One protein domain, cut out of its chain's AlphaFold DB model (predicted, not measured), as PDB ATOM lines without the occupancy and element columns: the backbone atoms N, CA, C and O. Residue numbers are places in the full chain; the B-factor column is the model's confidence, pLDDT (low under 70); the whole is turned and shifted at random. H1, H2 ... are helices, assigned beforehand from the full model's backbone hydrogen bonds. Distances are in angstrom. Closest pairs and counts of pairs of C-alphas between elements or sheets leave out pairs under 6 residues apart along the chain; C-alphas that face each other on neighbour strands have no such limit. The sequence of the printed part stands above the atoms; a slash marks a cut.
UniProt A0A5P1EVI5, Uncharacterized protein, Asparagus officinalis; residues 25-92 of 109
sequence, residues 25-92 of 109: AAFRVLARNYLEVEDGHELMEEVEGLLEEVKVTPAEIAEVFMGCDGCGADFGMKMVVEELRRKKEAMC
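AT A GLANCE: This is residues 25 to 92 of the 109 residues of an uncharacterized protein of Asparagus officinalis (UniProt A0A5P1EVI5). Four helices form a compact cluster of two side-by-side pairs: the longest helix, H4, runs beside H2 in the same sense, and H1 runs beside H3. The H1 and H3 pair is set steeply to the other pair, with H3 packed on residues 76 to 83 of H4, and H4 gives the domain much of its length. The printed part has 68 residues with four named helices, H1, H2, H3 and H4 in that order along the chain, and no named strand, and its class is all helix. The whole is compact, with a radius of gyration of the C-alphas of 11.0 A, and the C-alphas span 33 by 22 by 18 A, an outline that is only just elongated.

IN THESE COORDINATES: H4, residues 73 to 91, measures 27.4 A from first to last C-alpha, from Ala 73 at (-33.207, 46.081, -23.298) to Met 91 at (-37.413, 39.384, 2.975). H2, residues 42 to 53, measures 18.2 A. H3, residues 58 to 67, measures 14.3 A. H1, residues 25 to 35, measures 15.3 A and begins with C-alpha 25 at (-27.146, 31.062, -16.098).

HOW THE PARTS SIT: H4 touches H2 at a shallow tilt of 21 degrees, the same way, and their closest C-alphas, those of Val 81 and Val 47, are 5.9 A apart. H4 touches H3 with residues 76 to 83 alone; the closest C-alphas, those of Gly 76 and Phe 65, are 5.6 A apart. H3 and H4 run opposite ways at a steep tilt of 51 degrees. H3 touches H1 at a shallow tilt of 17 degrees, the same way, with the C-alphas of Phe 65 and Tyr 34 closest at 6.4 A. Of these three touching pairs two are at a shallow tilt, and the helix packing is only just mostly aligned. H1 and H4 are close but not clearly touching, at a steep tilt of 45 degrees, opposite ways; their closest C-alphas, those of Leu 35 and Ala 73, are 5.0 A apart. H1 and H2 are also close but not clearly touching, with the C-alphas of Arg 28 and Met 44 closest at 7.8 A. H2 and H3 are apart. Every O i to N i+4 pair is within hydrogen-bond range in H1, H3 and H4, and 6 of 8 are in H2.

THE WHOLE: The two C-alphas farthest apart, those of Glu 36 and Cys 92, are 33.2 A apart. The printed part, residues 25 to 92, has no cut. The links from H2 to H3 and from H3 to H4 are tight, and the link from H1 to H2 is short. The mean pLDDT of the printed part is 81.2, and residues 39 to 40, 69 to 70 and 91 to 92 are under 70.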
ATOM      1  N   ALA A  25     -27.115  31.697 -14.782       82.56
ATOM      2  CA  ALA A  25     -27.146  31.062 -16.098       82.56
ATOM      3  C   ALA A  25     -28.555  31.006 -16.723       82.56
ATOM      4  O   ALA A  25     -28.699  31.170 -17.935       82.56
ATOM      5  N   ALA A  26     -29.601  30.787 -15.919       84.69
ATOM      6  CA  ALA A  26     -30.983  30.794 -16.388       84.69
ATOM      7  C   ALA A  26     -31.447  32.217 -16.731       84.69
ATOM      8  O   ALA A  26     -32.126  32.407 -17.741       84.69
ATOM      9  N   PHE A  27     -31.030  33.210 -15.942       85.88
ATOM     10  CA  PHE A  27     -31.290  34.618 -16.223       85.88
ATOM     11  C   PHE A  27     -30.703  35.048 -17.569       85.88
ATOM     12  O   PHE A  27     -31.429  35.608 -18.385       85.88
ATOM     13  N   ARG A  28     -29.442  34.702 -17.866       85.62
ATOM     14  CA  ARG A  28     -28.810  35.009 -19.167       85.62
ATOM     15  C   ARG A  28     -29.612  34.478 -20.348       85.62
ATOM     16  O   ARG A  28     -29.787  35.168 -21.349       85.62
ATOM     17  N   VAL A  29     -30.118  33.252 -20.233       86.62
ATOM     18  CA  VAL A  29     -30.957  32.647 -21.275       86.62
ATOM     19  C   VAL A  29     -32.267  33.417 -21.431       86.62
ATOM     20  O   VAL A  29     -32.702  33.640 -22.557       86.62
ATOM     21  N   LEU A  30     -32.899  33.845 -20.336       86.06
ATOM     22  CA  LEU A  30     -34.112  34.662 -20.400       86.06
ATOM     23  C   LEU A  30     -33.830  36.037 -21.015       86.06
ATOM     24  O   LEU A  30     -34.516  36.421 -21.953       86.06
ATOM     25  N   ALA A  31     -32.786  36.731 -20.568       85.38
ATOM     26  CA  ALA A  31     -32.398  38.034 -21.095       85.38
ATOM     27  C   ALA A  31     -32.161  37.985 -22.613       85.38
ATOM     28  O   ALA A  31     -32.730  38.781 -23.352       85.38
ATOM     29  N   ARG A  32     -31.425  36.983 -23.105       84.50
ATOM     30  CA  ARG A  32     -31.217  36.777 -24.549       84.50
ATOM     31  C   ARG A  32     -32.512  36.477 -25.307       84.50
ATOM     32  O   ARG A  32     -32.671  36.930 -26.431       84.50
ATOM     33  N   ASN A  33     -33.420  35.691 -24.724       85.62
ATOM     34  CA  ASN A  33     -34.664  35.303 -25.396       85.62
ATOM     35  C   ASN A  33     -35.707  36.426 -25.438       85.62
ATOM     36  O   ASN A  33     -36.497  36.462 -26.373       85.62
ATOM     37  N   TYR A  34     -35.747  37.283 -24.416       83.38
ATOM     38  CA  TYR A  34     -36.773  38.320 -24.278       83.38
ATOM     39  C   TYR A  34     -36.288  39.711 -24.689       83.38
ATOM     40  O   TYR A  34     -37.057  40.465 -25.269       83.38
ATOM     41  N   LEU A  35     -35.036  40.060 -24.385       80.56
ATOM     42  CA  LEU A  35     -34.474  41.390 -24.641       80.56
ATOM     43  C   LEU A  35     -33.462  41.400 -25.795       80.56
ATOM     44  O   LEU A  35     -32.942  42.460 -26.124       80.56
ATOM     45  N   GLU A  36     -33.150  40.233 -26.374       79.88
ATOM     46  CA  GLU A  36     -32.159  40.068 -27.453       79.88
ATOM     47  C   GLU A  36     -30.776  40.673 -27.116       79.88
ATOM     48  O   GLU A  36     -30.001  41.032 -28.001       79.88
ATOM     49  N   VAL A  37     -30.447  40.761 -25.821       74.25
ATOM     50  CA  VAL A  37     -29.166  41.282 -25.319       74.25
ATOM     51  C   VAL A  37     -28.071  40.223 -25.328       74.25
ATOM     52  O   VAL A  37     -28.306  39.064 -24.974       74.25
ATOM     53  N   GLU A  38     -26.851  40.627 -25.685       73.38
ATOM     54  CA  GLU A  38     -25.655  39.783 -25.574       73.38
ATOM     55  C   GLU A  38     -25.074  39.776 -24.146       73.38
ATOM     56  O   GLU A  38     -25.400  40.626 -23.312       73.38
ATOM     57  N   ASP A  39     -24.211  38.799 -23.838       62.06
ATOM     58  CA  ASP A  39     -23.533  38.721 -22.539       62.06
ATOM     59  C   ASP A  39     -22.505  39.851 -22.429       62.06
ATOM     60  O   ASP A  39     -21.442  39.807 -23.048       62.06
ATOM     61  N   GLY A  40     -22.830  40.875 -21.648       62.62
ATOM     62  CA  GLY A  40     -21.963  42.042 -21.478       62.62
ATOM     63  C   GLY A  40     -22.675  43.316 -21.040       62.62
ATOM     64  O   GLY A  40     -22.017  44.336 -20.874       62.62
ATOM     65  N   HIS A  41     -23.997  43.279 -20.848       70.12
ATOM     66  CA  HIS A  41     -24.720  44.402 -20.267       70.12
ATOM     67  C   HIS A  41     -24.292  44.603 -18.807       70.12
ATOM     68  O   HIS A  41     -24.327  43.663 -18.020       70.12
ATOM     69  N   GLU A  42     -23.933  45.825 -18.433       75.31
ATOM     70  CA  GLU A  42     -23.529  46.215 -17.072       75.31
ATOM     71  C   GLU A  42     -24.548  45.780 -15.997       75.31
ATOM     72  O   GLU A  42     -24.190  45.137 -15.014       75.31
ATOM     73  N   LEU A  43     -25.841  45.994 -16.261       80.56
ATOM     74  CA  LEU A  43     -26.950  45.546 -15.407       80.56
ATOM     75  C   LEU A  43     -27.094  44.016 -15.280       80.56
ATOM     76  O   LEU A  43     -27.749  43.540 -14.355       80.56
ATOM     77  N   MET A  44     -26.500  43.223 -16.180       83.31
ATOM     78  CA  MET A  44     -26.549  41.761 -16.075       83.31
ATOM     79  C   MET A  44     -25.759  41.277 -14.857       83.31
ATOM     80  O   MET A  44     -26.239  40.397 -14.152       83.31
ATOM     81  N   GLU A  45     -24.592  41.866 -14.579       83.44
ATOM     82  CA  GLU A  45     -23.777  41.509 -13.409       83.44
ATOM     83  C   GLU A  45     -24.472  41.913 -12.097       83.44
ATOM     84  O   GLU A  45     -24.491  41.134 -11.143       83.44
ATOM     85  N   GLU A  46     -25.125  43.084 -12.070       85.38
ATOM     86  CA  GLU A  46     -25.911  43.535 -10.911       85.38
ATOM     87  C   GLU A  46     -27.069  42.575 -10.611       85.38
ATOM     88  O   GLU A  46     -27.255  42.158  -9.463       85.38
ATOM     89  N   VAL A  47     -27.818  42.161 -11.640       86.31
ATOM     90  CA  VAL A  47     -28.899  41.183 -11.480       86.31
ATOM     91  C   VAL A  47     -28.359  39.851 -10.962       86.31
ATOM     92  O   VAL A  47     -28.950  39.281 -10.051       86.31
ATOM     93  N   GLU A  48     -27.238  39.355 -11.486       85.56
ATOM     94  CA  GLU A  48     -26.634  38.108 -11.005       85.56
ATOM     95  C   GLU A  48     -26.266  38.164  -9.519       85.56
ATOM     96  O   GLU A  48     -26.578  37.220  -8.796       85.56
ATOM     97  N   GLY A  49     -25.699  39.279  -9.044       86.06
ATOM     98  CA  GLY A  49     -25.426  39.481  -7.618       86.06
ATOM     99  C   GLY A  49     -26.702  39.497  -6.770       86.06
ATOM    100  O   GLY A  49     -26.778  38.837  -5.732       86.06
ATOM    101  N   LEU A  50     -27.750  40.176  -7.241       86.12
ATOM    102  CA  LEU A  50     -29.042  40.212  -6.549       86.12
ATOM    103  C   LEU A  50     -29.741  38.843  -6.527       86.12
ATOM    104  O   LEU A  50     -30.414  38.522  -5.546       86.12
ATOM    105  N   LEU A  51     -29.571  38.017  -7.564       84.12
ATOM    106  CA  LEU A  51     -30.101  36.649  -7.628       84.12
ATOM    107  C   LEU A  51     -29.452  35.705  -6.605       84.12
ATOM    108  O   LEU A  51     -30.078  34.725  -6.198       84.12
ATOM    109  N   GLU A  52     -28.222  35.987  -6.164       81.94
ATOM    110  CA  GLU A  52     -27.578  35.231  -5.081       81.94
ATOM    111  C   GLU A  52     -28.188  35.557  -3.709       81.94
ATOM    112  O   GLU A  52     -28.315  34.678  -2.851       81.94
ATOM    113  N   GLU A  53     -28.610  36.807  -3.507       82.88
ATOM    114  CA  GLU A  53     -29.230  37.270  -2.261       82.88
ATOM    115  C   GLU A  53     -30.734  36.961  -2.204       82.88
ATOM    116  O   GLU A  53     -31.282  36.649  -1.140       82.88
ATOM    117  N   VAL A  54     -31.411  37.029  -3.353       83.69
ATOM    118  CA  VAL A  54     -32.866  36.939  -3.473       83.69
ATOM    119  C   VAL A  54     -33.279  35.718  -4.273       83.69
ATOM    120  O   VAL A  54     -32.957  35.522  -5.440       83.69
ATOM    121  N   LYS A  55     -34.142  34.919  -3.654       81.62
ATOM    122  CA  LYS A  55     -34.733  33.734  -4.267       81.62
ATOM    123  C   LYS A  55     -35.917  34.103  -5.161       81.62
ATOM    124  O   LYS A  55     -37.062  34.112  -4.711       81.62
ATOM    125  N   VAL A  56     -35.646  34.368  -6.434       83.88
ATOM    126  CA  VAL A  56     -36.665  34.574  -7.478       83.88
ATOM    127  C   VAL A  56     -36.796  33.333  -8.357       83.88
ATOM    128  O   VAL A  56     -35.886  32.507  -8.446       83.88
ATOM    129  N   THR A  57     -37.935  33.177  -9.019       84.62
ATOM    130  CA  THR A  57     -38.154  32.103  -9.989       84.62
ATOM    131  C   THR A  57     -38.016  32.631 -11.418       84.62
ATOM    132  O   THR A  57     -38.342  33.788 -11.682       84.62
ATOM    133  N   PRO A  58     -37.578  31.802 -12.380       83.88
ATOM    134  CA  PRO A  58     -37.447  32.234 -13.773       83.88
ATOM    135  C   PRO A  58     -38.773  32.721 -14.381       83.88
ATOM    136  O   PRO A  58     -38.761  33.559 -15.274       83.88
ATOM    137  N   ALA A  59     -39.916  32.228 -13.887       84.06
ATOM    138  CA  ALA A  59     -41.235  32.681 -14.323       84.06
ATOM    139  C   ALA A  59     -41.519  34.136 -13.921       84.06
ATOM    140  O   ALA A  59     -42.077  34.877 -14.719       84.06
ATOM    141  N   GLU A  60     -41.103  34.545 -12.722       84.81
ATOM    142  CA  GLU A  60     -41.284  35.921 -12.245       84.81
ATOM    143  C   GLU A  60     -40.422  36.899 -13.046       84.81
ATOM    144  O   GLU A  60     -40.911  37.938 -13.468       84.81
ATOM    145  N   ILE A  61     -39.167  36.542 -13.345       86.25
ATOM    146  CA  ILE A  61     -38.322  37.364 -14.226       86.25
ATOM    147  C   ILE A  61     -38.938  37.459 -15.628       86.25
ATOM    148  O   ILE A  61     -39.007  38.539 -16.210       86.25
ATOM    149  N   ALA A  62     -39.420  36.338 -16.172       85.94
ATOM    150  CA  ALA A  62     -40.071  36.330 -17.476       85.94
ATOM    151  C   ALA A  62     -41.342  37.199 -17.499       85.94
ATOM    152  O   ALA A  62     -41.627  37.821 -18.516       85.94
ATOM    153  N   GLU A  63     -42.095  37.264 -16.398       86.31
ATOM    154  CA  GLU A  63     -43.262  38.144 -16.262       86.31
ATOM    155  C   GLU A  63     -42.865  39.625 -16.328       86.31
ATOM    156  O   GLU A  63     -43.491  40.385 -17.066       86.31
ATOM    157  N   VAL A  64     -41.780  40.016 -15.650       86.44
ATOM    158  CA  VAL A  64     -41.227  41.377 -15.743       86.44
ATOM    159  C   VAL A  64     -40.825  41.704 -17.180       86.44
ATOM    160  O   VAL A  64     -41.204  42.752 -17.704       86.44
ATOM    161  N   PHE A  65     -40.126  40.788 -17.855       83.88
ATOM    162  CA  PHE A  65     -39.742  40.972 -19.255       83.88
ATOM    163  C   PHE A  65     -40.944  41.077 -20.195       83.88
ATOM    164  O   PHE A  65     -40.954  41.942 -21.065       83.88
ATOM    165  N   MET A  66     -41.985  40.265 -19.995       81.94
ATOM    166  CA  MET A  66     -43.230  40.363 -20.766       81.94
ATOM    167  C   MET A  66     -43.949  41.701 -20.549       81.94
ATOM    168  O   MET A  66     -44.573  42.212 -21.475       81.94
ATOM    169  N   GLY A  67     -43.851  42.290 -19.354       79.06
ATOM    170  CA  GLY A  67     -44.373  43.630 -19.069       79.06
ATOM    171  C   GLY A  67     -43.585  44.768 -19.728       79.06
ATOM    172  O   GLY A  67     -44.111  45.871 -19.852       79.06
ATOM    173  N   CYS A  68     -42.355  44.498 -20.170       73.69
ATOM    174  CA  CYS A  68     -41.446  45.465 -20.792       73.69
ATOM    175  C   CYS A  68     -41.286  45.257 -22.306       73.69
ATOM    176  O   CYS A  68     -40.409  45.876 -22.914       73.69
ATOM    177  N   ASP A  69     -42.095  44.381 -22.913       66.38
ATOM    178  CA  ASP A  69     -42.015  44.052 -24.336       66.38
ATOM    179  C   ASP A  69     -42.190  45.322 -25.193       66.38
ATOM    180  O   ASP A  69     -43.231  45.983 -25.165       66.38
ATOM    181  N   GLY A  70     -41.129  45.705 -25.911       66.50
ATOM    182  CA  GLY A  70     -41.065  46.921 -26.731       66.50
ATOM    183  C   GLY A  70     -40.504  48.186 -26.060       66.50
ATOM    184  O   GLY A  70     -40.338  49.190 -26.752       66.50
ATOM    185  N   CYS A  71     -40.164  48.169 -24.764       70.12
ATOM    186  CA  CYS A  71     -39.538  49.312 -24.072       70.12
ATOM    187  C   CYS A  71     -38.004  49.371 -24.216       70.12
ATOM    188  O   CYS A  71     -37.399  50.385 -23.874       70.12
ATOM    189  N   GLY A  72     -37.384  48.314 -24.748       76.62
ATOM    190  CA  GLY A  72     -35.936  48.205 -24.927       76.62
ATOM    191  C   GLY A  72     -35.238  47.409 -23.821       76.62
ATOM    192  O   GLY A  72     -35.767  47.217 -22.724       76.62
ATOM    193  N   ALA A  73     -34.037  46.933 -24.145       80.31
ATOM    194  CA  ALA A  73     -33.207  46.081 -23.298       80.31
ATOM    195  C   ALA A  73     -32.891  46.698 -21.928       80.31
ATOM    196  O   ALA A  73     -33.108  46.055 -20.899       80.31
ATOM    197  N   ASP A  74     -32.441  47.955 -21.913       81.25
ATOM    198  CA  ASP A  74     -32.100  48.691 -20.696       81.25
ATOM    199  C   ASP A  74     -33.287  48.795 -19.736       81.25
ATOM    200  O   ASP A  74     -33.148  48.572 -18.535       81.25
ATOM    201  N   PHE A  75     -34.481  49.079 -20.265       83.62
ATOM    202  CA  PHE A  75     -35.686  49.204 -19.450       83.62
ATOM    203  C   PHE A  75     -36.087  47.861 -18.832       83.62
ATOM    204  O   PHE A  75     -36.367  47.791 -17.637       83.62
ATOM    205  N   GLY A  76     -36.055  46.779 -19.620       85.06
ATOM    206  CA  GLY A  76     -36.326  45.432 -19.118       85.06
ATOM    207  C   GLY A  76     -35.341  44.996 -18.030       85.06
ATOM    208  O   GLY A  76     -35.751  44.397 -17.037       85.06
ATOM    209  N   MET A  77     -34.058  45.340 -18.179       85.00
ATOM    210  CA  MET A  77     -33.024  45.091 -17.169       85.00
ATOM    211  C   MET A  77     -33.267  45.896 -15.886       85.00
ATOM    212  O   MET A  77     -33.310  45.302 -14.808       85.00
ATOM    213  N   LYS A  78     -33.505  47.213 -15.987       86.12
ATOM    214  CA  LYS A  78     -33.818  48.072 -14.827       86.12
ATOM    215  C   LYS A  78     -35.036  47.569 -14.055       86.12
ATOM    216  O   LYS A  78     -35.009  47.490 -12.832       86.12
ATOM    217  N   MET A  79     -36.079  47.143 -14.764       87.06
ATOM    218  CA  MET A  79     -37.287  46.599 -14.142       87.06
ATOM    219  C   MET A  79     -37.030  45.302 -13.363       87.06
ATOM    220  O   MET A  79     -37.634  45.091 -12.312       87.06
ATOM    221  N   VAL A  80     -36.122  44.437 -13.831       88.12
ATOM    222  CA  VAL A  80     -35.729  43.237 -13.073       88.12
ATOM    223  C   VAL A  80     -34.925  43.603 -11.827       88.12
ATOM    224  O   VAL A  80     -35.159  43.007 -10.777       88.12
ATOM    225  N   VAL A  81     -34.019  44.580 -11.916       88.44
ATOM    226  CA  VAL A  81     -33.260  45.079 -10.754       88.44
ATOM    227  C   VAL A  81     -34.211  45.595  -9.673       88.44
ATOM    228  O   VAL A  81     -34.121  45.156  -8.526       88.44
ATOM    229  N   GLU A  82     -35.175  46.437 -10.042       87.62
ATOM    230  CA  GLU A  82     -36.194  46.967  -9.126       87.62
ATOM    231  C   GLU A  82     -37.021  45.854  -8.468       87.62
ATOM    232  O   GLU A  82     -37.231  45.837  -7.252       87.62
ATOM    233  N   GLU A  83     -37.454  44.867  -9.254       88.31
ATOM    234  CA  GLU A  83     -38.228  43.736  -8.747       88.31
ATOM    235  C   GLU A  83     -37.417  42.883  -7.749       88.31
ATOM    236  O   GLU A  83     -37.948  42.426  -6.727       88.31
ATOM    237  N   LEU A  84     -36.120  42.695  -8.006       87.44
ATOM    238  CA  LEU A  84     -35.209  41.988  -7.105       87.44
ATOM    239  C   LEU A  84     -34.937  42.781  -5.823       87.44
ATOM    240  O   LEU A  84     -35.013  42.197  -4.738       87.44
ATOM    241  N   ARG A  85     -34.700  44.096  -5.917       86.75
ATOM    242  CA  ARG A  85     -34.545  44.992  -4.757       86.75
ATOM    243  C   ARG A  85     -35.789  44.958  -3.869       86.75
ATOM    244  O   ARG A  85     -35.685  44.661  -2.678       86.75
ATOM    245  N   ARG A  86     -36.981  45.083  -4.459       85.81
ATOM    246  CA  ARG A  86     -38.261  44.991  -3.734       85.81
ATOM    247  C   ARG A  86     -38.411  43.670  -2.979       85.81
ATOM    248  O   ARG A  86     -38.897  43.629  -1.849       85.81
ATOM    249  N   LYS A  87     -38.006  42.556  -3.593       84.56
ATOM    250  CA  LYS A  87     -38.047  41.240  -2.940       84.56
ATOM    251  C   LYS A  87     -37.016  41.097  -1.826       84.56
ATOM    252  O   LYS A  87     -37.318  40.457  -0.817       84.56
ATOM    253  N   LYS A  88     -35.832  41.690  -1.987       84.06
ATOM    254  CA  LYS A  88     -34.804  41.757  -0.944       84.06
ATOM    255  C   LYS A  88     -35.350  42.450   0.306       84.06
ATOM    256  O   LYS A  88     -35.267  41.892   1.399       84.06
ATOM    257  N   GLU A  89     -35.994  43.601   0.129       80.44
ATOM    258  CA  GLU A  89     -36.629  44.379   1.202       80.44
ATOM    259  C   GLU A  89     -37.822  43.655   1.839       80.44
ATOM    260  O   GLU A  89     -37.994  43.668   3.055       80.44
ATOM    261  N   ALA A  90     -38.635  42.947   1.052       75.25
ATOM    262  CA  ALA A  90     -39.731  42.145   1.600       75.25
ATOM    263  C   ALA A  90     -39.234  40.981   2.480       75.25
ATOM    264  O   ALA A  90     -39.945  40.532   3.384       75.25
ATOM    265  N   MET A  91     -38.023  40.479   2.221       63.56
ATOM    266  CA  MET A  91     -37.413  39.384   2.975       63.56
ATOM    267  C   MET A  91     -36.674  39.866   4.235       63.56
ATOM    268  O   MET A  91     -36.478  39.080   5.163       63.56
ATOM    269  N   CYS A  92     -36.325  41.151   4.303       49.94
ATOM    270  CA  CYS A  92     -35.736  41.795   5.471       49.94
ATOM    271  C   CYS A  92     -36.441  43.147   5.682       49.94
ATOM    272  O   CYS A  92     -36.035  44.116   5.046       49.94
TER     273      CYS A  92